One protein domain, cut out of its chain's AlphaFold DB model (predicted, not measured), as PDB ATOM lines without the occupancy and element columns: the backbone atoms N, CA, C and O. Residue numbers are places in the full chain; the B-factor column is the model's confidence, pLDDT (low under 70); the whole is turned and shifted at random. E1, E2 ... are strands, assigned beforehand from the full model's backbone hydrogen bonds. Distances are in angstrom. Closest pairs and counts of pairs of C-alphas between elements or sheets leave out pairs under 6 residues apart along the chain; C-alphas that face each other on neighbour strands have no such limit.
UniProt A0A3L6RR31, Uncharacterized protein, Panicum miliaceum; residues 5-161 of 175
ATOM      1  N   ALA A   5     -17.097 -19.466 -43.202       93.94
ATOM      2  CA  ALA A   5     -16.777 -19.386 -41.778       93.94
ATOM      3  C   ALA A   5     -15.701 -20.422 -41.433       93.94
ATOM      4  O   ALA A   5     -15.846 -21.591 -41.773       93.94
ATOM      5  N   TRP A   6     -14.621 -20.001 -40.784       95.38
ATOM      6  CA  TRP A   6     -13.484 -20.845 -40.423       95.38
ATOM      7  C   TRP A   6     -13.496 -21.128 -38.924       95.38
ATOM      8  O   TRP A   6     -13.732 -20.220 -38.129       95.38
ATOM      9  N   ILE A   7     -13.206 -22.365 -38.531       95.12
ATOM     10  CA  ILE A   7     -13.043 -22.770 -37.132       95.12
ATOM     11  C   ILE A   7     -11.783 -23.617 -36.989       95.12
ATOM     12  O   ILE A   7     -11.441 -24.384 -37.889       95.12
ATOM     13  N   SER A   8     -11.112 -23.505 -35.849       94.94
ATOM     14  CA  SER A   8      -9.998 -24.382 -35.491       94.94
ATOM     15  C   SER A   8     -10.388 -25.237 -34.301       94.94
ATOM     16  O   SER A   8     -10.961 -24.746 -33.325       94.94
ATOM     17  N   LEU A   9     -10.094 -26.525 -34.410       93.56
ATOM     18  CA  LEU A   9     -10.349 -27.519 -33.385       93.56
ATOM     19  C   LEU A   9      -9.004 -28.018 -32.863       93.56
ATOM     20  O   LEU A   9      -8.139 -28.391 -33.660       93.56
ATOM     21  N   TRP A  10      -8.859 -28.037 -31.537       91.00
ATOM     22  CA  TRP A  10      -7.644 -28.495 -30.863       91.00
ATOM     23  C   TRP A  10      -7.234 -29.883 -31.367       91.00
ATOM     24  O   TRP A  10      -8.075 -30.787 -31.409       91.00
ATOM     25  N   GLU A  11      -5.978 -30.020 -31.795       92.50
ATOM     26  CA  GLU A  11      -5.364 -31.249 -32.333       92.50
ATOM     27  C   GLU A  11      -6.042 -31.833 -33.588       92.50
ATOM     28  O   GLU A  11      -5.714 -32.931 -34.035       92.50
ATOM     29  N   ARG A  12      -6.990 -31.109 -34.193       94.69
ATOM     30  CA  ARG A  12      -7.752 -31.560 -35.374       94.69
ATOM     31  C   ARG A  12      -7.570 -30.658 -36.590       94.69
ATOM     32  O   ARG A  12      -7.941 -31.055 -37.691       94.69
ATOM     33  N   GLY A  13      -7.007 -29.469 -36.398       95.81
ATOM     34  CA  GLY A  13      -6.723 -28.513 -37.460       95.81
ATOM     35  C   GLY A  13      -7.858 -27.526 -37.715       95.81
ATOM     36  O   GLY A  13      -8.731 -27.291 -36.873       95.81
ATOM     37  N   THR A  14      -7.819 -26.908 -38.890       97.31
ATOM     38  CA  THR A  14      -8.724 -25.830 -39.292       97.31
ATOM     39  C   THR A  14      -9.663 -26.289 -40.392       97.31
ATOM     40  O   THR A  14      -9.245 -26.891 -41.383       97.31
ATOM     41  N   PHE A  15     -10.939 -25.954 -40.229       96.69
ATOM     42  CA  PHE A  15     -12.026 -26.288 -41.138       96.69
ATOM     43  C   PHE A  15     -12.731 -25.017 -41.586       96.69
ATOM     44  O   PHE A  15     -12.779 -24.035 -40.844       96.69
ATOM     45  N   SER A  16     -13.329 -25.053 -42.771       95.81
ATOM     46  CA  SER A  16     -14.218 -23.995 -43.228       95.81
ATOM     47  C   SER A  16     -15.565 -24.548 -43.674       95.81
ATOM     48  O   SER A  16     -15.654 -25.623 -44.270       95.81
ATOM     49  N   LEU A  17     -16.610 -23.793 -43.349       95.38
ATOM     50  CA  LEU A  17     -17.974 -23.980 -43.812       95.38
ATOM     51  C   LEU A  17     -18.235 -22.996 -44.947       95.38
ATOM     52  O   LEU A  17     -18.167 -21.784 -44.738       95.38
ATOM     53  N   ASP A  18     -18.558 -23.520 -46.121       91.50
ATOM     54  CA  ASP A  18     -19.152 -22.754 -47.209       91.50
ATOM     55  C   ASP A  18     -20.583 -22.374 -46.819       91.50
ATOM     56  O   ASP A  18     -21.444 -23.240 -46.662       91.50
ATOM     57  N   THR A  19     -20.821 -21.083 -46.582       87.12
ATOM     58  CA  THR A  19     -22.098 -20.601 -46.030       87.12
ATOM     59  C   THR A  19     -23.226 -20.624 -47.057       87.12
ATOM     60  O   THR A  19     -24.391 -20.638 -46.671       87.12
ATOM     61  N   GLU A  20     -22.896 -20.680 -48.350       88.06
ATOM     62  CA  GLU A  20     -23.868 -20.778 -49.440       88.06
ATOM     63  C   GLU A  20     -24.245 -22.233 -49.719       88.06
ATOM     64  O   GLU A  20     -25.412 -22.550 -49.943       88.06
ATOM     65  N   ARG A  21     -23.254 -23.134 -49.701       89.44
ATOM     66  CA  ARG A  21     -23.450 -24.557 -50.026       89.44
ATOM     67  C   ARG A  21     -23.757 -25.425 -48.810       89.44
ATOM     68  O   ARG A  21     -24.202 -26.556 -48.980       89.44
ATOM     69  N   GLY A  22     -23.486 -24.934 -47.602       92.00
ATOM     70  CA  GLY A  22     -23.624 -25.702 -46.364       92.00
ATOM     71  C   GLY A  22     -22.615 -26.847 -46.244       92.00
ATOM     72  O   GLY A  22     -22.874 -27.823 -45.544       92.00
ATOM     73  N   THR A  23     -21.481 -26.768 -46.945       95.00
ATOM     74  CA  THR A  23     -20.486 -27.844 -47.000       95.00
ATOM     75  C   THR A  23     -19.235 -27.505 -46.203       95.00
ATOM     76  O   THR A  23     -18.737 -26.380 -46.226       95.00
ATOM     77  N   TRP A  24     -18.707 -28.510 -45.507       96.00
ATOM     78  CA  TRP A  24     -17.472 -28.399 -44.736       96.00
ATOM     79  C   TRP A  24     -16.271 -28.911 -45.527       96.00
ATOM     80  O   TRP A  24     -16.380 -29.885 -46.275       96.00
ATOM     81  N   ARG A  25     -15.105 -28.304 -45.307       95.56
ATOM     82  CA  ARG A  25     -13.814 -28.827 -45.772       95.56
ATOM     83  C   ARG A  25     -12.708 -28.574 -44.753       95.56
ATOM     84  O   ARG A  25     -12.776 -27.617 -43.986       95.56
ATOM     85  N   MET A  26     -11.678 -29.414 -44.774       96.25
ATOM     86  CA  MET A  26     -10.445 -29.174 -44.023       96.25
ATOM     87  C   MET A  26      -9.562 -28.198 -44.807       96.25
ATOM     88  O   MET A  26      -9.278 -28.430 -45.979       96.25
ATOM     89  N   GLU A  27      -9.140 -27.111 -44.166       95.69
ATOM     90  CA  GLU A  27      -8.189 -26.143 -44.730       95.69
ATOM     91  C   GLU A  27      -6.744 -26.572 -44.454       95.69
ATOM     92  O   GLU A  27      -5.867 -26.355 -45.287       95.69
ATOM     93  N   GLY A  28      -6.503 -27.225 -43.312       96.12
ATOM     94  CA  GLY A  28      -5.232 -27.875 -43.013       96.12
ATOM     95  C   GLY A  28      -5.065 -28.300 -41.553       96.12
ATOM     96  O   GLY A  28      -5.897 -27.953 -40.717       96.12
ATOM     97  N   PRO A  29      -3.984 -29.035 -41.229       96.50
ATOM     98  CA  PRO A  29      -3.716 -29.565 -39.886       96.50
ATOM     99  C   PRO A  29      -3.299 -28.513 -38.843       96.50
ATOM    100  O   PRO A  29      -3.050 -28.860 -37.696       96.50
ATOM    101  N   TRP A  30      -3.189 -27.239 -39.218       94.88
ATOM    102  CA  TRP A  30      -2.824 -26.146 -38.315       94.88
ATOM    103  C   TRP A  30      -4.043 -25.548 -37.613       94.88
ATOM    104  O   TRP A  30      -5.162 -25.604 -38.122       94.88
ATOM    105  N   GLU A  31      -3.812 -24.904 -36.473       93.94
ATOM    106  CA  GLU A  31      -4.814 -24.142 -35.728       93.94
ATOM    107  C   GLU A  31      -4.591 -22.640 -35.911       93.94
ATOM    108  O   GLU A  31      -3.459 -22.156 -35.899       93.94
ATOM    109  N   LEU A  32      -5.675 -21.887 -36.085       93.62
ATOM    110  CA  LEU A  32      -5.614 -20.437 -36.174       93.62
ATOM    111  C   LEU A  32      -5.527 -19.820 -34.774       93.62
ATOM    112  O   LEU A  32      -6.156 -20.322 -33.838       93.62
ATOM    113  N   PRO A  33      -4.858 -18.663 -34.625       92.00
ATOM    114  CA  PRO A  33      -4.796 -17.924 -33.367       92.00
ATOM    115  C   PRO A  33      -6.101 -17.151 -33.105       92.00
ATOM    116  O   PRO A  33      -6.080 -15.965 -32.773       92.00
ATOM    117  N   LEU A  34      -7.251 -17.806 -33.287       91.69
ATOM    118  CA  LEU A  34      -8.579 -17.226 -33.142       91.69
ATOM    119  C   LEU A  34      -9.322 -17.794 -31.931       91.69
ATOM    120  O   LEU A  34      -9.178 -18.955 -31.520       91.69
ATOM    121  N   LYS A  35     -10.153 -16.946 -31.340       88.06
ATOM    122  CA  LYS A  35     -11.178 -17.321 -30.379       88.06
ATOM    123  C   LYS A  35     -12.495 -17.470 -31.135       88.06
ATOM    124  O   LYS A  35     -12.992 -16.506 -31.706       88.06
ATOM    125  N   GLY A  36     -13.054 -18.678 -31.132       88.75
ATOM    126  CA  GLY A  36     -14.270 -18.981 -31.885       88.75
ATOM    127  C   GLY A  36     -14.012 -19.067 -33.390       88.75
ATOM    128  O   GLY A  36     -13.059 -19.722 -33.817       88.75
ATOM    129  N   ARG A  37     -14.885 -18.440 -34.185       91.75
ATOM    130  CA  ARG A  37     -14.825 -18.486 -35.650       91.75
ATOM    131  C   ARG A  37     -14.092 -17.285 -36.248       91.75
ATOM    132  O   ARG A  37     -14.148 -16.176 -35.721       91.75
ATOM    133  N   GLY A  38     -13.473 -17.506 -37.399       93.81
ATOM    134  CA  GLY A  38     -13.075 -16.462 -38.336       93.81
ATOM    135  C   GLY A  38     -14.035 -16.395 -39.521       93.81
ATOM    136  O   GLY A  38     -14.693 -17.376 -39.861       93.81
ATOM    137  N   LEU A  39     -14.122 -15.242 -40.169       94.75
ATOM    138  CA  LEU A  39     -14.932 -15.025 -41.362       94.75
ATOM    139  C   LEU A  39     -14.004 -14.705 -42.528       94.75
ATOM    140  O   LEU A  39     -13.278 -13.712 -42.488       94.75
ATOM    141  N   PHE A  40     -14.016 -15.552 -43.556       93.38
ATOM    142  CA  PHE A  40     -13.293 -15.284 -44.790       93.38
ATOM    143  C   PHE A  40     -14.050 -14.246 -45.614       93.38
ATOM    144  O   PHE A  40     -15.238 -14.416 -45.912       93.38
ATOM    145  N   VAL A  41     -13.343 -13.181 -45.980       90.06
ATOM    146  CA  VAL A  41     -13.875 -12.071 -46.768       90.06
ATOM    147  C   VAL A  41     -13.097 -11.995 -48.079       90.06
ATOM    148  O   VAL A  41     -11.962 -11.512 -48.075       90.06
ATOM    149  N   PRO A  42     -13.664 -12.499 -49.195       86.12
ATOM    150  CA  PRO A  42     -12.984 -12.553 -50.488       86.12
ATOM    151  C   PRO A  42     -12.453 -11.199 -50.953       86.12
ATOM    152  O   PRO A  42     -11.334 -11.115 -51.447       86.12
ATOM    153  N   GLU A  43     -13.221 -10.133 -50.731       86.94
ATOM    154  CA  GLU A  43     -12.872  -8.763 -51.121       86.94
ATOM    155  C   GLU A  43     -11.614  -8.267 -50.392       86.94
ATOM    156  O   GLU A  43     -10.850  -7.454 -50.912       86.94
ATOM    157  N   LEU A  44     -11.374  -8.791 -49.187       88.56
ATOM    158  CA  LEU A  44     -10.209  -8.480 -48.370       88.56
ATOM    159  C   LEU A  44      -9.124  -9.551 -48.461       88.56
ATOM    160  O   LEU A  44      -8.041  -9.322 -47.934       88.56
ATOM    161  N   GLY A  45      -9.358 -10.688 -49.122       89.56
ATOM    162  CA  GLY A  45      -8.393 -11.786 -49.244       89.56
ATOM    163  C   GLY A  45      -7.836 -12.265 -47.900       89.56
ATOM    164  O   GLY A  45      -6.657 -12.590 -47.802       89.56
ATOM    165  N   CYS A  46      -8.638 -12.219 -46.835       93.62
ATOM    166  CA  CYS A  46      -8.196 -12.554 -45.485       93.62
ATOM    167  C   CYS A  46      -9.330 -13.156 -44.650       93.62
ATOM    168  O   CYS A  46     -10.513 -13.048 -44.986       93.62
ATOM    169  N   VAL A  47      -8.957 -13.806 -43.548       95.12
ATOM    170  CA  VAL A  47      -9.897 -14.217 -42.499       95.12
ATOM    171  C   VAL A  47      -9.864 -13.181 -41.385       95.12
ATOM    172  O   VAL A  47      -8.801 -12.919 -40.828       95.12
ATOM    173  N   ILE A  48     -11.021 -12.613 -41.047       94.62
ATOM    174  CA  ILE A  48     -11.187 -11.695 -39.916       94.62
ATOM    175  C   ILE A  48     -11.773 -12.458 -38.730       94.62
ATOM    176  O   ILE A  48     -12.779 -13.152 -38.874       94.62
ATOM    177  N   GLY A  49     -11.173 -12.329 -37.550       93.56
ATOM    178  CA  GLY A  49     -11.666 -12.991 -36.342       93.56
ATOM    179  C   GLY A  49     -11.200 -12.324 -35.055       93.56
ATOM    180  O   GLY A  49     -10.410 -11.380 -35.075       93.56
ATOM    181  N   ILE A  50     -11.697 -12.824 -33.925       91.50
ATOM    182  CA  ILE A  50     -11.238 -12.398 -32.599       91.50
ATOM    183  C   ILE A  50      -9.954 -13.150 -32.278       91.50
ATOM    184  O   ILE A  50      -9.929 -14.376 -32.346       91.50
ATOM    185  N   ALA A  51      -8.889 -12.441 -31.927       89.69
ATOM    186  CA  ALA A  51      -7.608 -13.055 -31.624       89.69
ATOM    187  C   ALA A  51      -7.642 -13.828 -30.295       89.69
ATOM    188  O   ALA A  51      -8.254 -13.405 -29.312       89.69
ATOM    189  N   ARG A  52      -6.929 -14.958 -30.246       85.12
ATOM    190  CA  ARG A  52      -6.681 -15.728 -29.023       85.12
ATOM    191  C   ARG A  52      -5.275 -15.433 -28.509       85.12
ATOM    192  O   ARG A  52      -4.297 -15.831 -29.127       85.12
ATOM    193  N   GLY A  53      -5.177 -14.791 -27.345       68.50
ATOM    194  CA  GLY A  53      -3.935 -14.731 -26.567       68.50
ATOM    195  C   GLY A  53      -2.772 -13.958 -27.206       68.50
ATOM    196  O   GLY A  53      -1.629 -14.181 -26.809       68.50
ATOM    197  N   LEU A  54      -3.023 -13.049 -28.158       64.38
ATOM    198  CA  LEU A  54      -1.960 -12.228 -28.742       64.38
ATOM    199  C   LEU A  54      -1.524 -11.147 -27.738       64.38
ATOM    200  O   LEU A  54      -2.278 -10.246 -27.368       64.38
ATOM    201  N   LYS A  55      -0.281 -11.235 -27.254       59.97
ATOM    202  CA  LYS A  55       0.307 -10.200 -26.396       59.97
ATOM    203  C   LYS A  55       0.846  -9.081 -27.289       59.97
ATOM    204  O   LYS A  55       1.876  -9.258 -27.923       59.97
ATOM    205  N   LEU A  56       0.160  -7.941 -27.330       61.00
ATOM    206  CA  LEU A  56       0.714  -6.706 -27.892       61.00
ATOM    207  C   LEU A  56       1.544  -6.002 -26.808       61.00
ATOM    208  O   LEU A  56       1.078  -5.864 -25.675       61.00
ATOM    209  N   GLU A  57       2.769  -5.588 -27.140       53.97
ATOM    210  CA  GLU A  57       3.755  -5.057 -26.177       53.97
ATOM    211  C   GLU A  57       3.366  -3.697 -25.558       53.97
ATOM    212  O   GLU A  57       3.940  -3.298 -24.550       53.97
ATOM    213  N   HIS A  58       2.337  -3.019 -26.087       53.66
ATOM    214  CA  HIS A  58       1.932  -1.664 -25.675       53.66
ATOM    215  C   HIS A  58       0.467  -1.524 -25.218       53.66
ATOM    216  O   HIS A  58      -0.074  -0.420 -25.190       53.66
ATOM    217  N   SER A  59      -0.199  -2.619 -24.839       51.81
ATOM    218  CA  SER A  59      -1.612  -2.565 -24.434       51.81
ATOM    219  C   SER A  59      -1.779  -2.156 -22.964       51.81
ATOM    220  O   SER A  59      -1.685  -2.985 -22.057       51.81
ATOM    221  N   LEU A  60      -2.039  -0.869 -22.718       49.84
ATOM    222  CA  LEU A  60      -2.322  -0.309 -21.383       49.84
ATOM    223  C   LEU A  60      -3.682  -0.760 -20.799       49.84
ATOM    224  O   LEU A  60      -3.899  -0.626 -19.601       49.84
ATOM    225  N   HIS A  61      -4.589  -1.307 -21.624       54.47
ATOM    226  CA  HIS A  61      -5.973  -1.686 -21.267       54.47
ATOM    227  C   HIS A  61      -6.288  -3.169 -21.574       54.47
ATOM    228  O   HIS A  61      -7.405  -3.536 -21.953       54.47
ATOM    229  N   LYS A  62      -5.281  -4.036 -21.416       55.56
ATOM    230  CA  LYS A  62      -5.255  -5.427 -21.904       55.56
ATOM    231  C   LYS A  62      -6.435  -6.309 -21.482       55.56
ATOM    232  O   LYS A  62      -6.787  -7.231 -22.209       55.56
ATOM    233  N   GLU A  63      -7.038  -6.053 -20.327       57.09
ATOM    234  CA  GLU A  63      -8.100  -6.912 -19.788       57.09
ATOM    235  C   GLU A  63      -9.490  -6.613 -20.364       57.09
ATOM    236  O   GLU A  63     -10.389  -7.439 -20.227       57.09
ATOM    237  N   ARG A  64      -9.680  -5.460 -21.025       64.75
ATOM    238  CA  ARG A  64     -11.007  -5.024 -21.498       64.75
ATOM    239  C   ARG A  64     -11.108  -4.813 -23.007       64.75
ATOM    240  O   ARG A  64     -12.215  -4.807 -23.541       64.75
ATOM    241  N   CYS A  65      -9.987  -4.643 -23.705       73.56
ATOM    242  CA  CYS A  65      -9.987  -4.526 -25.163       73.56
ATOM    243  C   CYS A  65     -10.234  -5.891 -25.819       73.56
ATOM    244  O   CYS A  65      -9.619  -6.888 -25.440       73.56
ATOM    245  N   CYS A  66     -11.066  -5.937 -26.864       80.94
ATOM    246  CA  CYS A  66     -11.089  -7.103 -27.743       80.94
ATOM    247  C   CYS A  66     -10.073  -6.914 -28.870       80.94
ATOM    248  O   CYS A  66      -9.999  -5.850 -29.485       80.94
ATOM    249  N   GLN A  67      -9.311  -7.956 -29.176       87.94
ATOM    250  CA  GLN A  67      -8.387  -7.942 -30.302       87.94
ATOM    251  C   GLN A  67      -9.065  -8.566 -31.517       87.94
ATOM    252  O   GLN A  67      -9.465  -9.727 -31.475       87.94
ATOM    253  N   VAL A  68      -9.188  -7.800 -32.595       91.19
ATOM    254  CA  VAL A  68      -9.598  -8.305 -33.908       91.19
ATOM    255  C   VAL A  68      -8.346  -8.460 -34.749       91.19
ATOM    256  O   VAL A  68      -7.496  -7.571 -34.756       91.19
ATOM    257  N   CYS A  69      -8.201  -9.569 -35.462       93.44
ATOM    258  CA  CYS A  69      -7.071  -9.771 -36.358       93.44
ATOM    259  C   CYS A  69      -7.515 -10.175 -37.760       93.44
ATOM    260  O   CYS A  69      -8.576 -10.771 -37.957       93.44
ATOM    261  N   ALA A  70      -6.669  -9.828 -38.727       95.12
ATOM    262  CA  ALA A  70      -6.732 -10.312 -40.093       95.12
ATOM    263  C   ALA A  70      -5.631 -11.348 -40.311       95.12
ATOM    264  O   ALA A  70      -4.458 -11.080 -40.032       95.12
ATOM    265  N   LEU A  71      -6.009 -12.509 -40.832       95.19
ATOM    266  CA  LEU A  71      -5.096 -13.588 -41.183       95.19
ATOM    267  C   LEU A  71      -4.923 -13.647 -42.696       95.19
ATOM    268  O   LEU A  71      -5.910 -13.681 -43.436       95.19
ATOM    269  N   ASP A  72      -3.672 -13.669 -43.138       92.75
ATOM    270  CA  ASP A  72      -3.323 -13.877 -44.535       92.75
ATOM    271  C   ASP A  72      -3.518 -15.351 -44.897       92.75
ATOM    272  O   ASP A  72      -2.830 -16.225 -44.365       92.75
ATOM    273  N   VAL A  73      -4.476 -15.624 -45.781       91.56
ATOM    274  CA  VAL A  73      -4.807 -16.984 -46.217       91.56
ATOM    275  C   VAL A  73      -3.939 -17.475 -47.368       91.56
ATOM    276  O   VAL A  73      -4.097 -18.629 -47.755       91.56
ATOM    277  N   GLU A  74      -3.040 -16.663 -47.916       90.62
ATOM    278  CA  GLU A  74      -2.055 -17.134 -48.896       90.62
ATOM    279  C   GLU A  74      -0.874 -17.821 -48.190       90.62
ATOM    280  O   GLU A  74      -0.262 -18.744 -48.728       90.62
ATOM    281  N   ALA A  75      -0.609 -17.455 -46.932       90.69
ATOM    282  CA  ALA A  75       0.341 -18.157 -46.078       90.69
ATOM    283  C   ALA A  75      -0.198 -19.531 -45.617       90.69
ATOM    284  O   ALA A  75      -1.402 -19.744 -45.411       90.69
ATOM    285  N   ARG A  76       0.711 -20.497 -45.436       91.31
ATOM    286  CA  ARG A  76       0.415 -21.854 -44.947       91.31
ATOM    287  C   ARG A  76       1.414 -22.229 -43.837       91.31
ATOM    288  O   ARG A  76       2.565 -22.512 -44.166       91.31
ATOM    289  N   PRO A  77       1.007 -22.235 -42.549       92.00
ATOM    290  CA  PRO A  77      -0.317 -21.864 -42.029       92.00
ATOM    291  C   PRO A  77      -0.637 -20.367 -42.232       92.00
ATOM    292  O   PRO A  77       0.293 -19.574 -42.393       92.00
ATOM    293  N   PRO A  78      -1.923 -19.960 -42.216       94.62
ATOM    294  CA  PRO A  78      -2.302 -18.555 -42.280       94.62
ATOM    295  C   PRO A  78      -1.607 -17.725 -41.199       94.62
ATOM    296  O   PRO A  78      -1.657 -18.063 -40.014       94.62
ATOM    297  N   ALA A  79      -0.967 -16.637 -41.614       92.69
ATOM    298  CA  ALA A  79      -0.175 -15.784 -40.739       92.69
ATOM    299  C   ALA A  79      -0.984 -14.568 -40.280       92.69
ATOM    300  O   ALA A  79      -1.809 -14.036 -41.025       92.69
ATOM    301  N   VAL A  80      -0.732 -14.089 -39.059       93.50
ATOM    302  CA  VAL A  80      -1.331 -12.839 -38.578       93.50
ATOM    303  C   VAL A  80      -0.768 -11.681 -39.396       93.50
ATOM    304  O   VAL A  80       0.408 -11.346 -39.281       93.50
ATOM    305  N   ARG A  81      -1.618 -11.058 -40.213       92.81
ATOM    306  CA  ARG A  81      -1.258  -9.910 -41.051       92.81
ATOM    307  C   ARG A  81      -1.393  -8.599 -40.293       92.81
ATOM    308  O   ARG A  81      -0.567  -7.702 -40.429       92.81
ATOM    309  N   ARG A  82      -2.473  -8.461 -39.524       93.12
ATOM    310  CA  ARG A  82      -2.788  -7.242 -38.777       93.12
ATOM    311  C   ARG A  82      -3.593  -7.582 -37.533       93.12
ATOM    312  O   ARG A  82      -4.397  -8.512 -37.553       93.12
ATOM    313  N   VAL A  83      -3.381  -6.813 -36.471       92.12
ATOM    314  CA  VAL A  83      -4.154  -6.874 -35.229       92.12
ATOM    315  C   VAL A  83      -4.605  -5.461 -34.896       92.12
ATOM    316  O   VAL A  83      -3.819  -4.519 -35.003       92.12
ATOM    317  N   TRP A  84      -5.860  -5.330 -34.494       90.44
ATOM    318  CA  TRP A  84      -6.461  -4.098 -34.017       90.44
ATOM    319  C   TRP A  84      -7.028  -4.328 -32.624       90.44
ATOM    320  O   TRP A  84      -7.671  -5.347 -32.363       90.44
ATOM    321  N   GLU A  85      -6.803  -3.368 -31.738       87.19
ATOM    322  CA  GLU A  85      -7.449  -3.341 -30.435       87.19
ATOM    323  C   GLU A  85      -8.712  -2.507 -30.529       87.19
ATOM    324  O   GLU A  85      -8.694  -1.374 -31.011       87.19
ATOM    325  N   ILE A  86      -9.811  -3.080 -30.061       81.75
ATOM    326  CA  ILE A  86     -11.073  -2.376 -29.971       81.75
ATOM    327  C   ILE A  86     -11.391  -2.212 -28.486       81.75
ATOM    328  O   ILE A  86     -11.648  -3.217 -27.810       81.75
ATOM    329  N   PRO A  87     -11.373  -0.974 -27.970       76.12
ATOM    330  CA  PRO A  87     -11.625  -0.718 -26.562       76.12
ATOM    331  C   PRO A  87     -13.065  -1.090 -26.171       76.12
ATOM    332  O   PRO A  87     -13.938  -1.210 -27.045       76.12
ATOM    333  N   PRO A  88     -13.334  -1.301 -24.870       70.81
ATOM    334  CA  PRO A  88     -14.703  -1.306 -24.362       70.81
ATOM    335  C   PRO A  88     -15.353   0.066 -24.607       70.81
ATOM    336  O   PRO A  88     -14.653   1.077 -24.671       70.81
ATOM    337  N   GLU A  89     -16.678   0.115 -24.757       66.44
ATOM    338  CA  GLU A  89     -17.369   1.393 -24.980       66.44
ATOM    339  C   GLU A  89     -17.368   2.249 -23.709       66.44
ATOM    340  O   GLU A  89     -17.147   3.460 -23.767       66.44
ATOM    341  N   ARG A  90     -17.599   1.614 -22.554       63.41
ATOM    342  CA  ARG A  90     -17.647   2.276 -21.248       63.41
ATOM    343  C   ARG A  90     -16.589   1.720 -20.313       63.41
ATOM    344  O   ARG A  90     -16.264   0.535 -20.347       63.41
ATOM    345  N   VAL A  91     -16.070   2.583 -19.444       57.91
ATOM    346  CA  VAL A  91     -15.050   2.214 -18.454       57.91
ATOM    347  C   VAL A  91     -15.638   1.267 -17.400       57.91
ATOM    348  O   VAL A  91     -14.911   0.469 -16.815       57.91
ATOM    349  N   GLU A  92     -16.949   1.309 -17.185       57.78
ATOM    350  CA  GLU A  92     -17.671   0.499 -16.202       57.78
ATOM    351  C   GLU A  92     -18.127  -0.859 -16.759       57.78
ATOM    352  O   GLU A  92     -18.531  -1.731 -15.994       57.78
ATOM    353  N   GLU A  93     -18.051  -1.071 -18.078       59.34
ATOM    354  CA  GLU A  93     -18.407  -2.353 -18.686       59.34
ATOM    355  C   GLU A  93     -17.340  -3.403 -18.356       59.34
ATOM    356  O   GLU A  93     -16.222  -3.398 -18.880       59.34
ATOM    357  N   VAL A  94     -17.706  -4.350 -17.493       57.47
ATOM    358  CA  VAL A  94     -16.931  -5.576 -17.299       57.47
ATOM    359  C   VAL A  94     -17.462  -6.593 -18.294       57.47
ATOM    360  O   VAL A  94     -18.543  -7.154 -18.115       57.47
ATOM    361  N   ALA A  95     -16.723  -6.812 -19.377       55.78
ATOM    362  CA  ALA A  95     -17.029  -7.899 -20.291       55.78
ATOM    363  C   ALA A  95     -16.687  -9.226 -19.595       55.78
ATOM    364  O   ALA A  95     -15.526  -9.435 -19.229       55.78
ATOM    365  N   PRO A  96     -17.641 -10.159 -19.414       55.84
ATOM    366  CA  PRO A  96     -17.275 -11.536 -19.137       55.84
ATOM    367  C   PRO A  96     -16.360 -11.997 -20.272       55.84
ATOM    368  O   PRO A  96     -16.649 -11.733 -21.440       55.84
ATOM    369  N   SER A  97     -15.282 -12.712 -19.945       53.69
ATOM    370  CA  SER A  97     -14.328 -13.252 -20.925       53.69
ATOM    371  C   SER A  97     -15.018 -13.957 -22.106       53.69
ATOM    372  O   SER A  97     -14.454 -14.044 -23.191       53.69
ATOM    373  N   GLU A  98     -16.237 -14.468 -21.950       54.66
ATOM    374  CA  GLU A  98     -16.696 -15.617 -22.723       54.66
ATOM    375  C   GLU A  98     -17.493 -15.373 -24.006       54.66
ATOM    376  O   GLU A  98     -17.735 -16.345 -24.709       54.66
ATOM    377  N   THR A  99     -17.849 -14.156 -24.421       68.62
ATOM    378  CA  THR A  99     -18.662 -14.021 -25.655       68.62
ATOM    379  C   THR A  99     -18.364 -12.741 -26.425       68.62
ATOM    380  O   THR A  99     -19.062 -11.742 -26.294       68.62
ATOM    381  N   VAL A 100     -17.309 -12.786 -27.246       78.62
ATOM    382  CA  VAL A 100     -17.082 -11.820 -28.329       78.62
ATOM    383  C   VAL A 100     -17.235 -12.559 -29.645       78.62
ATOM    384  O   VAL A 100     -16.551 -13.564 -29.849       78.62
ATOM    385  N   ASP A 101     -18.111 -12.079 -30.522       84.38
ATOM    386  CA  ASP A 101     -18.403 -12.755 -31.784       84.38
ATOM    387  C   ASP A 101     -18.511 -11.755 -32.946       84.38
ATOM    388  O   ASP A 101     -19.244 -10.767 -32.844       84.38
ATOM    389  N   PRO A 102     -17.783 -11.965 -34.057       89.56
ATOM    390  CA  PRO A 102     -17.912 -11.131 -35.234       89.56
ATOM    391  C   PRO A 102     -19.029 -11.652 -36.145       89.56
ATOM    392  O   PRO A 102     -19.138 -12.847 -36.442       89.56
ATOM    393  N   ALA A 103     -19.826 -10.733 -36.669       90.06
ATOM    394  CA  ALA A 103     -20.776 -10.947 -37.749       90.06
ATOM    395  C   ALA A 103     -20.366 -10.090 -38.949       90.06
ATOM    396  O   ALA A 103     -20.022  -8.921 -38.791       90.06
ATOM    397  N   TYR A 104     -20.407 -10.650 -40.156       90.69
ATOM    398  CA  TYR A 104     -20.100  -9.904 -41.376       90.69
ATOM    399  C   TYR A 104     -21.377  -9.360 -42.007       90.69
ATOM    400  O   TYR A 104     -22.312 -10.111 -42.282       90.69
ATOM    401  N   LEU A 105     -21.386  -8.055 -42.267       90.06
ATOM    402  CA  LEU A 105     -22.526  -7.315 -42.808       90.06
ATOM    403  C   LEU A 105     -22.387  -7.015 -44.311       90.06
ATOM    404  O   LEU A 105     -23.285  -6.420 -44.903       90.06
ATOM    405  N   GLY A 106     -21.281  -7.423 -44.942       88.38
ATOM    406  CA  GLY A 106     -21.019  -7.174 -46.361       88.38
ATOM    407  C   GLY A 106     -20.228  -5.894 -46.629       88.38
ATOM    408  O   GLY A 106     -20.367  -4.897 -45.915       88.38
ATOM    409  N   GLY A 107     -19.416  -5.923 -47.689       87.12
ATOM    410  CA  GLY A 107     -18.629  -4.778 -48.154       87.12
ATOM    411  C   GLY A 107     -17.544  -4.351 -47.167       87.12
ATOM    412  O   GLY A 107     -17.398  -3.162 -46.928       87.12
ATOM    413  N   GLY A 108     -16.859  -5.304 -46.527       89.69
ATOM    414  CA  GLY A 108     -15.838  -5.004 -45.511       89.69
ATOM    415  C   GLY A 108     -16.390  -4.625 -44.130       89.69
ATOM    416  O   GLY A 108     -15.618  -4.455 -43.193       89.69
ATOM    417  N   ARG A 109     -17.716  -4.553 -43.961       91.81
ATOM    418  CA  ARG A 109     -18.344  -4.171 -42.688       91.81
ATOM    419  C   ARG A 109     -18.591  -5.364 -41.775       91.81
ATOM    420  O   ARG A 109     -19.099  -6.400 -42.211       91.81
ATOM    421  N   PHE A 110     -18.317  -5.187 -40.490       91.50
ATOM    422  CA  PHE A 110     -18.507  -6.190 -39.449       91.50
ATOM    423  C   PHE A 110     -19.219  -5.598 -38.241       91.50
ATOM    424  O   PHE A 110     -19.005  -4.447 -37.893       91.50
ATOM    425  N   CYS A 111     -20.012  -6.408 -37.556       90.31
ATOM    426  CA  CYS A 111     -20.492  -6.119 -36.215       90.31
ATOM    427  C   CYS A 111     -19.778  -7.050 -35.238       90.31
ATOM    428  O   CYS A 111     -19.783  -8.261 -35.439       90.31
ATOM    429  N   VAL A 112     -19.170  -6.504 -34.191       87.38
ATOM    430  CA  VAL A 112     -18.648  -7.286 -33.070       87.38
ATOM    431  C   VAL A 112     -19.619  -7.156 -31.913       87.38
ATOM    432  O   VAL A 112     -19.801  -6.058 -31.386       87.38
ATOM    433  N   SER A 113     -20.231  -8.272 -31.524       86.38
ATOM    434  CA  SER A 113     -21.029  -8.351 -30.306       86.38
ATOM    435  C   SER A 113     -20.143  -8.729 -29.124       86.38
ATOM    436  O   SER A 113     -19.204  -9.515 -29.271       86.38
ATOM    437  N   ARG A 114     -20.422  -8.159 -27.952       81.56
ATOM    438  CA  ARG A 114     -19.757  -8.502 -26.689       81.56
ATOM    439  C   ARG A 114     -20.782  -8.590 -25.585       81.56
ATOM    440  O   ARG A 114     -21.576  -7.668 -25.444       81.56
ATOM    441  N   SER A 115     -20.730  -9.626 -24.757       77.31
ATOM    442  CA  SER A 115     -21.451  -9.553 -23.485       77.31
ATOM    443  C   SER A 115     -20.818  -8.503 -22.588       77.31
ATOM    444  O   SER A 115     -19.595  -8.419 -22.475       77.31
ATOM    445  N   VAL A 116     -21.663  -7.730 -21.922       75.75
ATOM    446  CA  VAL A 116     -21.251  -6.713 -20.957       75.75
ATOM    447  C   VAL A 116     -22.038  -6.896 -19.672       75.75
ATOM    448  O   VAL A 116     -23.167  -7.386 -19.688       75.75
ATOM    449  N   VAL A 117     -21.441  -6.523 -18.550       74.88
ATOM    450  CA  VAL A 117     -22.158  -6.336 -17.292       74.88
ATOM    451  C   VAL A 117     -22.241  -4.841 -17.045       74.88
ATOM    452  O   VAL A 117     -21.223  -4.152 -17.103       74.88
ATOM    453  N   VAL A 118     -23.454  -4.347 -16.811       72.19
ATOM    454  CA  VAL A 118     -23.727  -2.929 -16.580       72.19
ATOM    455  C   VAL A 118     -24.260  -2.762 -15.166       72.19
ATOM    456  O   VAL A 118     -25.190  -3.458 -14.762       72.19
ATOM    457  N   GLU A 119     -23.680  -1.831 -14.417       73.06
ATOM    458  CA  GLU A 119     -24.213  -1.425 -13.122       73.06
ATOM    459  C   GLU A 119     -25.419  -0.497 -13.332       73.06
ATOM    460  O   GLU A 119     -25.320   0.561 -13.958       73.06
ATOM    461  N   VAL A 120     -26.579  -0.909 -12.830       70.50
ATOM    462  CA  VAL A 120     -27.839  -0.172 -12.895       70.50
ATOM    463  C   VAL A 120     -28.185   0.300 -11.489       70.50
ATOM    464  O   VAL A 120     -28.221  -0.481 -10.539       70.50
ATOM    465  N   ARG A 121     -28.448   1.600 -11.343       67.38
ATOM    466  CA  ARG A 121     -28.948   2.163 -10.085       67.38
ATOM    467  C   ARG A 121     -30.455   1.962 -10.014       67.38
ATOM    468  O   ARG A 121     -31.176   2.411 -10.904       67.38
ATOM    469  N   THR A 122     -30.926   1.298  -8.966       65.50
ATOM    470  CA  THR A 122     -32.354   1.148  -8.695       65.50
ATOM    471  C   THR A 122     -32.924   2.435  -8.096       65.50
ATOM    472  O   THR A 122     -32.198   3.270  -7.551       65.50
ATOM    473  N   VAL A 123     -34.248   2.592  -8.186       64.88
ATOM    474  CA  VAL A 123     -34.990   3.743  -7.630       64.88
ATOM    475  C   VAL A 123     -34.782   3.872  -6.111       64.88
ATOM    476  O   VAL A 123     -34.857   4.967  -5.567       64.88
ATOM    477  N   GLU A 124     -34.451   2.768  -5.439       71.75
ATOM    478  CA  GLU A 124     -34.198   2.700  -3.995       71.75
ATOM    479  C   GLU A 124     -32.749   3.058  -3.608       71.75
ATOM    480  O   GLU A 124     -32.400   3.029  -2.430       71.75
ATOM    481  N   GLY A 125     -31.892   3.409  -4.576       66.25
ATOM    482  CA  GLY A 125     -30.492   3.787  -4.344       66.25
ATOM    483  C   GLY A 125     -29.518   2.608  -4.252       66.25
ATOM    484  O   GLY A 125     -28.343   2.815  -3.952       66.25
ATOM    485  N   TRP A 126     -29.978   1.386  -4.526       67.50
ATOM    486  CA  TRP A 126     -29.144   0.184  -4.541       67.50
ATOM    487  C   TRP A 126     -28.571  -0.010  -5.951       67.50
ATOM    488  O   TRP A 126     -29.229   0.286  -6.948       67.50
ATOM    489  N   SER A 127     -27.341  -0.502  -6.064       68.88
ATOM    490  CA  SER A 127     -26.754  -0.904  -7.346       68.88
ATOM    491  C   SER A 127     -27.058  -2.378  -7.622       68.88
ATOM    492  O   SER A 127     -26.732  -3.229  -6.792       68.88
ATOM    493  N   CYS A 128     -27.630  -2.700  -8.781       71.06
ATOM    494  CA  CYS A 128     -27.671  -4.067  -9.305       71.06
ATOM    495  C   CYS A 128     -26.798  -4.186 -10.561       71.06
ATOM    496  O   CYS A 128     -26.563  -3.211 -11.269       71.06
ATOM    497  N   THR A 129     -26.288  -5.384 -10.840       73.00
ATOM    498  CA  THR A 129     -25.561  -5.669 -12.082       73.00
ATOM    499  C   THR A 129     -26.477  -6.399 -13.050       73.00
ATOM    500  O   THR A 129     -26.917  -7.511 -12.755       73.00
ATOM    501  N   GLU A 130     -26.712  -5.818 -14.218       75.12
ATOM    502  CA  GLU A 130     -27.501  -6.431 -15.284       75.12
ATOM    503  C   GLU A 130     -26.590  -6.933 -16.408       75.12
ATOM    504  O   GLU A 130     -25.521  -6.372 -16.674       75.12
ATOM    505  N   LYS A 131     -27.018  -7.996 -17.096       76.62
ATOM    506  CA  LYS A 131     -26.319  -8.499 -18.284       76.62
ATOM    507  C   LYS A 131     -26.807  -7.764 -19.527       76.62
ATOM    508  O   LYS A 131     -28.001  -7.552 -19.738       76.62
ATOM    509  N   GLY A 132     -25.847  -7.402 -20.360       77.44
ATOM    510  CA  GLY A 132     -26.039  -6.695 -21.605       77.44
ATOM    511  C   GLY A 132     -25.250  -7.307 -22.752       77.44
ATOM    512  O   GLY A 132     -24.497  -8.267 -22.600       77.44
ATOM    513  N   THR A 133     -25.420  -6.718 -23.924       79.88
ATOM    514  CA  THR A 133     -24.673  -7.012 -25.138       79.88
ATOM    515  C   THR A 133     -24.396  -5.679 -25.796       79.88
ATOM    516  O   THR A 133     -25.341  -4.951 -26.113       79.88
ATOM    517  N   SER A 134     -23.120  -5.360 -25.976       79.88
ATOM    518  CA  SER A 134     -22.692  -4.221 -26.771       79.88
ATOM    519  C   SER A 134     -22.393  -4.662 -28.196       79.88
ATOM    520  O   SER A 134     -21.877  -5.756 -28.438       79.88
ATOM    521  N   PHE A 135     -22.743  -3.811 -29.152       84.31
ATOM    522  CA  PHE A 135     -22.469  -4.012 -30.570       84.31
ATOM    523  C   PHE A 135     -21.555  -2.898 -31.063       84.31
ATOM    524  O   PHE A 135     -21.891  -1.723 -30.934       84.31
ATOM    525  N   THR A 136     -20.411  -3.259 -31.641       85.50
ATOM    526  CA  THR A 136     -19.480  -2.314 -32.269       85.50
ATOM    527  C   THR A 136     -19.426  -2.565 -33.769       85.50
ATOM    528  O   THR A 136     -19.103  -3.674 -34.198       85.50
ATOM    529  N   LEU A 137     -19.724  -1.542 -34.568       90.44
ATOM    530  CA  LEU A 137     -19.633  -1.615 -36.023       90.44
ATOM    531  C   LEU A 137     -18.212  -1.262 -36.477       90.44
ATOM    532  O   LEU A 137     -17.641  -0.254 -36.062       90.44
ATOM    533  N   LEU A 138     -17.657  -2.099 -37.342       90.69
ATOM    534  CA  LEU A 138     -16.318  -1.989 -37.904       90.69
ATOM    535  C   LEU A 138     -16.421  -1.924 -39.421       90.69
ATOM    536  O   LEU A 138     -17.229  -2.639 -40.013       90.69
ATOM    537  N   ASP A 139     -15.554  -1.142 -40.041       92.94
ATOM    538  CA  ASP A 139     -15.296  -1.205 -41.473       92.94
ATOM    539  C   ASP A 139     -13.830  -1.569 -41.671       92.94
ATOM    540  O   ASP A 139     -12.937  -0.924 -41.120       92.94
ATOM    541  N   VAL A 140     -13.593  -2.659 -42.391       92.81
ATOM    542  CA  VAL A 140     -12.262  -3.112 -42.760       92.81
ATOM    543  C   VAL A 140     -12.115  -2.932 -44.255       92.81
ATOM    544  O   VAL A 140     -12.832  -3.551 -45.045       92.81
ATOM    545  N   ARG A 141     -11.128  -2.130 -44.643       92.94
ATOM    546  CA  ARG A 141     -10.852  -1.815 -46.040       92.94
ATOM    547  C   ARG A 141      -9.408  -2.100 -46.396       92.94
ATOM    548  O   ARG A 141      -8.498  -1.972 -45.574       92.94
ATOM    549  N   ARG A 142      -9.203  -2.464 -47.657       91.12
ATOM    550  CA  ARG A 142      -7.877  -2.601 -48.249       91.12
ATOM    551  C   ARG A 142      -7.448  -1.257 -48.835       91.12
ATOM    552  O   ARG A 142      -8.161  -0.680 -49.650       91.12
ATOM    553  N   LEU A 143      -6.293  -0.765 -48.405       89.94
ATOM    554  CA  LEU A 143      -5.684   0.472 -48.876       89.94
ATOM    555  C   LEU A 143      -4.935   0.265 -50.196       89.94
ATOM    556  O   LEU A 143      -4.553  -0.852 -50.564       89.94
ATOM    557  N   HIS A 144      -4.666   1.373 -50.886       81.06
ATOM    558  CA  HIS A 144      -3.715   1.399 -51.993       81.06
ATOM    559  C   HIS A 144      -2.330   0.980 -51.469       81.06
ATOM    560  O   HIS A 144      -1.821   1.578 -50.527       81.06
ATOM    561  N   GLY A 145      -1.755  -0.083 -52.036       82.56
ATOM    562  CA  GLY A 145      -0.545  -0.743 -51.513       82.56
ATOM    563  C   GLY A 145      -0.812  -2.081 -50.814       82.56
ATOM    564  O   GLY A 145       0.117  -2.829 -50.532       82.56
ATOM    565  N   GLY A 146      -2.082  -2.434 -50.600       84.06
ATOM    566  CA  GLY A 146      -2.492  -3.745 -50.105       84.06
ATOM    567  C   GLY A 146      -2.647  -3.830 -48.590       84.06
ATOM    568  O   GLY A 146      -3.192  -4.828 -48.123       84.06
ATOM    569  N   ASP A 147      -2.246  -2.819 -47.826       89.12
ATOM    570  CA  ASP A 147      -2.456  -2.788 -46.377       89.12
ATOM    571  C   ASP A 147      -3.936  -2.802 -45.985       89.12
ATOM    572  O   ASP A 147      -4.818  -2.476 -46.779       89.12
ATOM    573  N   LEU A 148      -4.209  -3.226 -44.751       93.62
ATOM    574  CA  LEU A 148      -5.554  -3.270 -44.187       93.62
ATOM    575  C   LEU A 148      -5.700  -2.193 -43.119       93.62
ATOM    576  O   LEU A 148      -4.886  -2.091 -42.197       93.62
ATOM    577  N   GLU A 149      -6.791  -1.450 -43.206       93.25
ATOM    578  CA  GLU A 149      -7.213  -0.495 -42.193       93.25
ATOM    579  C   GLU A 149      -8.540  -0.940 -41.586       93.25
ATOM    580  O   GLU A 149      -9.367  -1.544 -42.268       93.25
ATOM    581  N   LEU A 150      -8.726  -0.628 -40.304       92.44
ATOM    582  CA  LEU A 150      -9.976  -0.820 -39.586       92.44
ATOM    583  C   LEU A 150     -10.436   0.532 -39.046       92.44
ATOM    584  O   LEU A 150      -9.687   1.198 -38.332       92.44
ATOM    585  N   ALA A 151     -11.669   0.902 -39.366       91.12
ATOM    586  CA  ALA A 151     -12.352   2.065 -38.826       91.12
ATOM    587  C   ALA A 151     -13.493   1.623 -37.901       91.12
ATOM    588  O   ALA A 151     -14.225   0.675 -38.193       91.12
ATOM    589  N   LEU A 152     -13.649   2.323 -36.776       86.62
ATOM    590  CA  LEU A 152     -14.791   2.171 -35.875       86.62
ATOM    591  C   LEU A 152     -15.914   3.093 -36.350       86.62
ATOM    592  O   LEU A 152     -15.696   4.294 -36.514       86.62
ATOM    593  N   HIS A 153     -17.108   2.544 -36.563       78.62
ATOM    594  CA  HIS A 153     -18.259   3.303 -37.043       78.62
ATOM    595  C   HIS A 153     -19.317   3.467 -35.953       78.62
ATOM    596  O   HIS A 153     -19.806   2.493 -35.385       78.62
ATOM    597  N   GLY A 154     -19.731   4.717 -35.733       65.56
ATOM    598  CA  GLY A 154     -20.807   5.059 -34.807       65.56
ATOM    599  C   GLY A 154     -20.426   4.927 -33.331       65.56
ATOM    600  O   GLY A 154     -19.274   4.690 -32.973       65.56
ATOM    601  N   LYS A 155     -21.421   5.127 -32.464       63.41
ATOM    602  CA  LYS A 155     -21.319   4.750 -31.051       63.41
ATOM    603  C   LYS A 155     -21.679   3.275 -30.943       63.41
ATOM    604  O   LYS A 155     -22.551   2.811 -31.679       63.41
ATOM    605  N   ALA A 156     -21.009   2.551 -30.056       63.97
ATOM    606  CA  ALA A 156     -21.461   1.208 -29.749       63.97
ATOM    607  C   ALA A 156     -22.854   1.275 -29.093       63.97
ATOM    608  O   ALA A 156     -23.297   2.305 -28.576       63.97
ATOM    609  N   HIS A 157     -23.619   0.206 -29.278       65.38
ATOM    610  CA  HIS A 157     -24.982   0.118 -28.776       65.38
ATOM    611  C   HIS A 157     -25.041  -0.994 -27.744       65.38
ATOM    612  O   HIS A 157     -24.971  -2.168 -28.107       65.38
ATOM    613  N   SER A 158     -25.179  -0.624 -26.473       65.69
ATOM    614  CA  SER A 158     -25.421  -1.568 -25.384       65.69
ATOM    615  C   SER A 158     -26.915  -1.744 -25.173       65.69
ATOM    616  O   SER A 158     -27.643  -0.801 -24.855       65.69
ATOM    617  N   HIS A 159     -27.373  -2.975 -25.336       68.62
ATOM    618  CA  HIS A 159     -28.670  -3.396 -24.838       68.62
ATOM    619  C   HIS A 159     -28.466  -3.977 -23.435       68.62
ATOM    620  O   HIS A 159     -27.420  -4.554 -23.145       68.62
ATOM    621  N   VAL A 160     -29.431  -3.779 -22.546       66.88
ATOM    622  CA  VAL A 160     -29.441  -4.351 -21.196       66.88
ATOM    623  C   VAL A 160     -30.793  -5.018 -21.030       66.88
ATOM    624  O   VAL A 160     -31.807  -4.436 -21.415       66.88
ATOM    625  N   TRP A 161     -30.798  -6.245 -20.521       62.72
ATOM    626  CA  TRP A 161     -32.000  -7.041 -20.327       62.72
ATOM    627  C   TRP A 161     -32.313  -6.969 -18.840       62.72
ATOM    628  O   TRP A 161     -31.649  -7.672 -18.081       62.72
TER     629      TRP A 161
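What this domain is: This is residues 5 to 161 of the 175 residues of an uncharacterized protein of Panicum miliaceum (UniProt A0A3L6RR31). Two strongly twisted sheets, one of seven strands and one of four, are partly face to face as a sandwich: E8 to E11 cover the part of the larger sheet made by E4 to E7, while E2 and E3 lie beyond it. The hairpin of E9 and E10 reaches out at one end of the long axis, away from E3. The printed part has 157 residues with no named helix and eleven named strands, E1 to E11 along the chain, in orders E3 E2 E1 E4 E5 E6 E7 and E8 E9 E10 E11, both sheets antiparallel. The class is all strand; the whole is compact, with a radius of gyration of the C-alphas of 17.2 A, and elongated, spanning 58 by 36 by 34 A.

How they stand to each other: E1, residues 5 to 9, E2, residues 13 to 18, and E3, residues 23 to 28, form a meander, each strand the antiparallel neighbour of the one before; N 7 and O 15 are 2.9 A apart, N 16 and O 25 2.9 A. E4, residues 34 to 41, is the antiparallel neighbour of E1, with N 6 and O 38 at 2.8 A; E1 E2 E3 E4 are a Greek key, four strands in a row of which three, E1 E2 E3, are a meander and the first, E1, is the antiparallel neighbour of the fourth, E4. E5, residues 46 to 51, E6, residues 66 to 72, and E7, residues 79 to 86, continue from E4 as a second meander, with N 39 and O 48 at 2.8 A, N 49 and O 69 at 3.1 A, and N 68 and O 84 at 2.9 A. E8, residues 100 to 106, E9, residues 109 to 121, E10, residues 127 to 142, and E11, residues 148 to 160, form a third, with N 103 and O 111 at 2.8 A, N 112 and O 136 at 2.8 A, and N 139 and O 151 at 2.9 A. Between the sheets, the closest C-alphas of E5 and E8 are those of Gly 49 and Pro 102, 6.6 A, and of E7 and E11 those of Arg 82 and Leu 148, 7.3 A. The facing parts are 10.8 A centre to centre, their strands at 34 degrees.

Where its parts are: E1 begins at C-alpha 5, (-16.777, -19.386, -41.778). E10 is the longest strand by residues, 45.1 A from first to last C-alpha; E9 measures 34.9 A and E11 33.2 A. E4 bends by 77 degrees at residue 37 and E11 by 60 degrees at residue 154. E11 ends at C-alpha 160, (-29.441, -4.351, -21.196).

The domain as a whole: The C-alphas farthest apart are those of Arg 76 and Glu 124, 59.0 A. The printed part has no cut. The links E5 to E6 and E7 to E8 are long. The mean pLDDT of the printed part is 82.2; 37 residues are under 70, among them 53 to 64, 89 to 99 and 154 to 161.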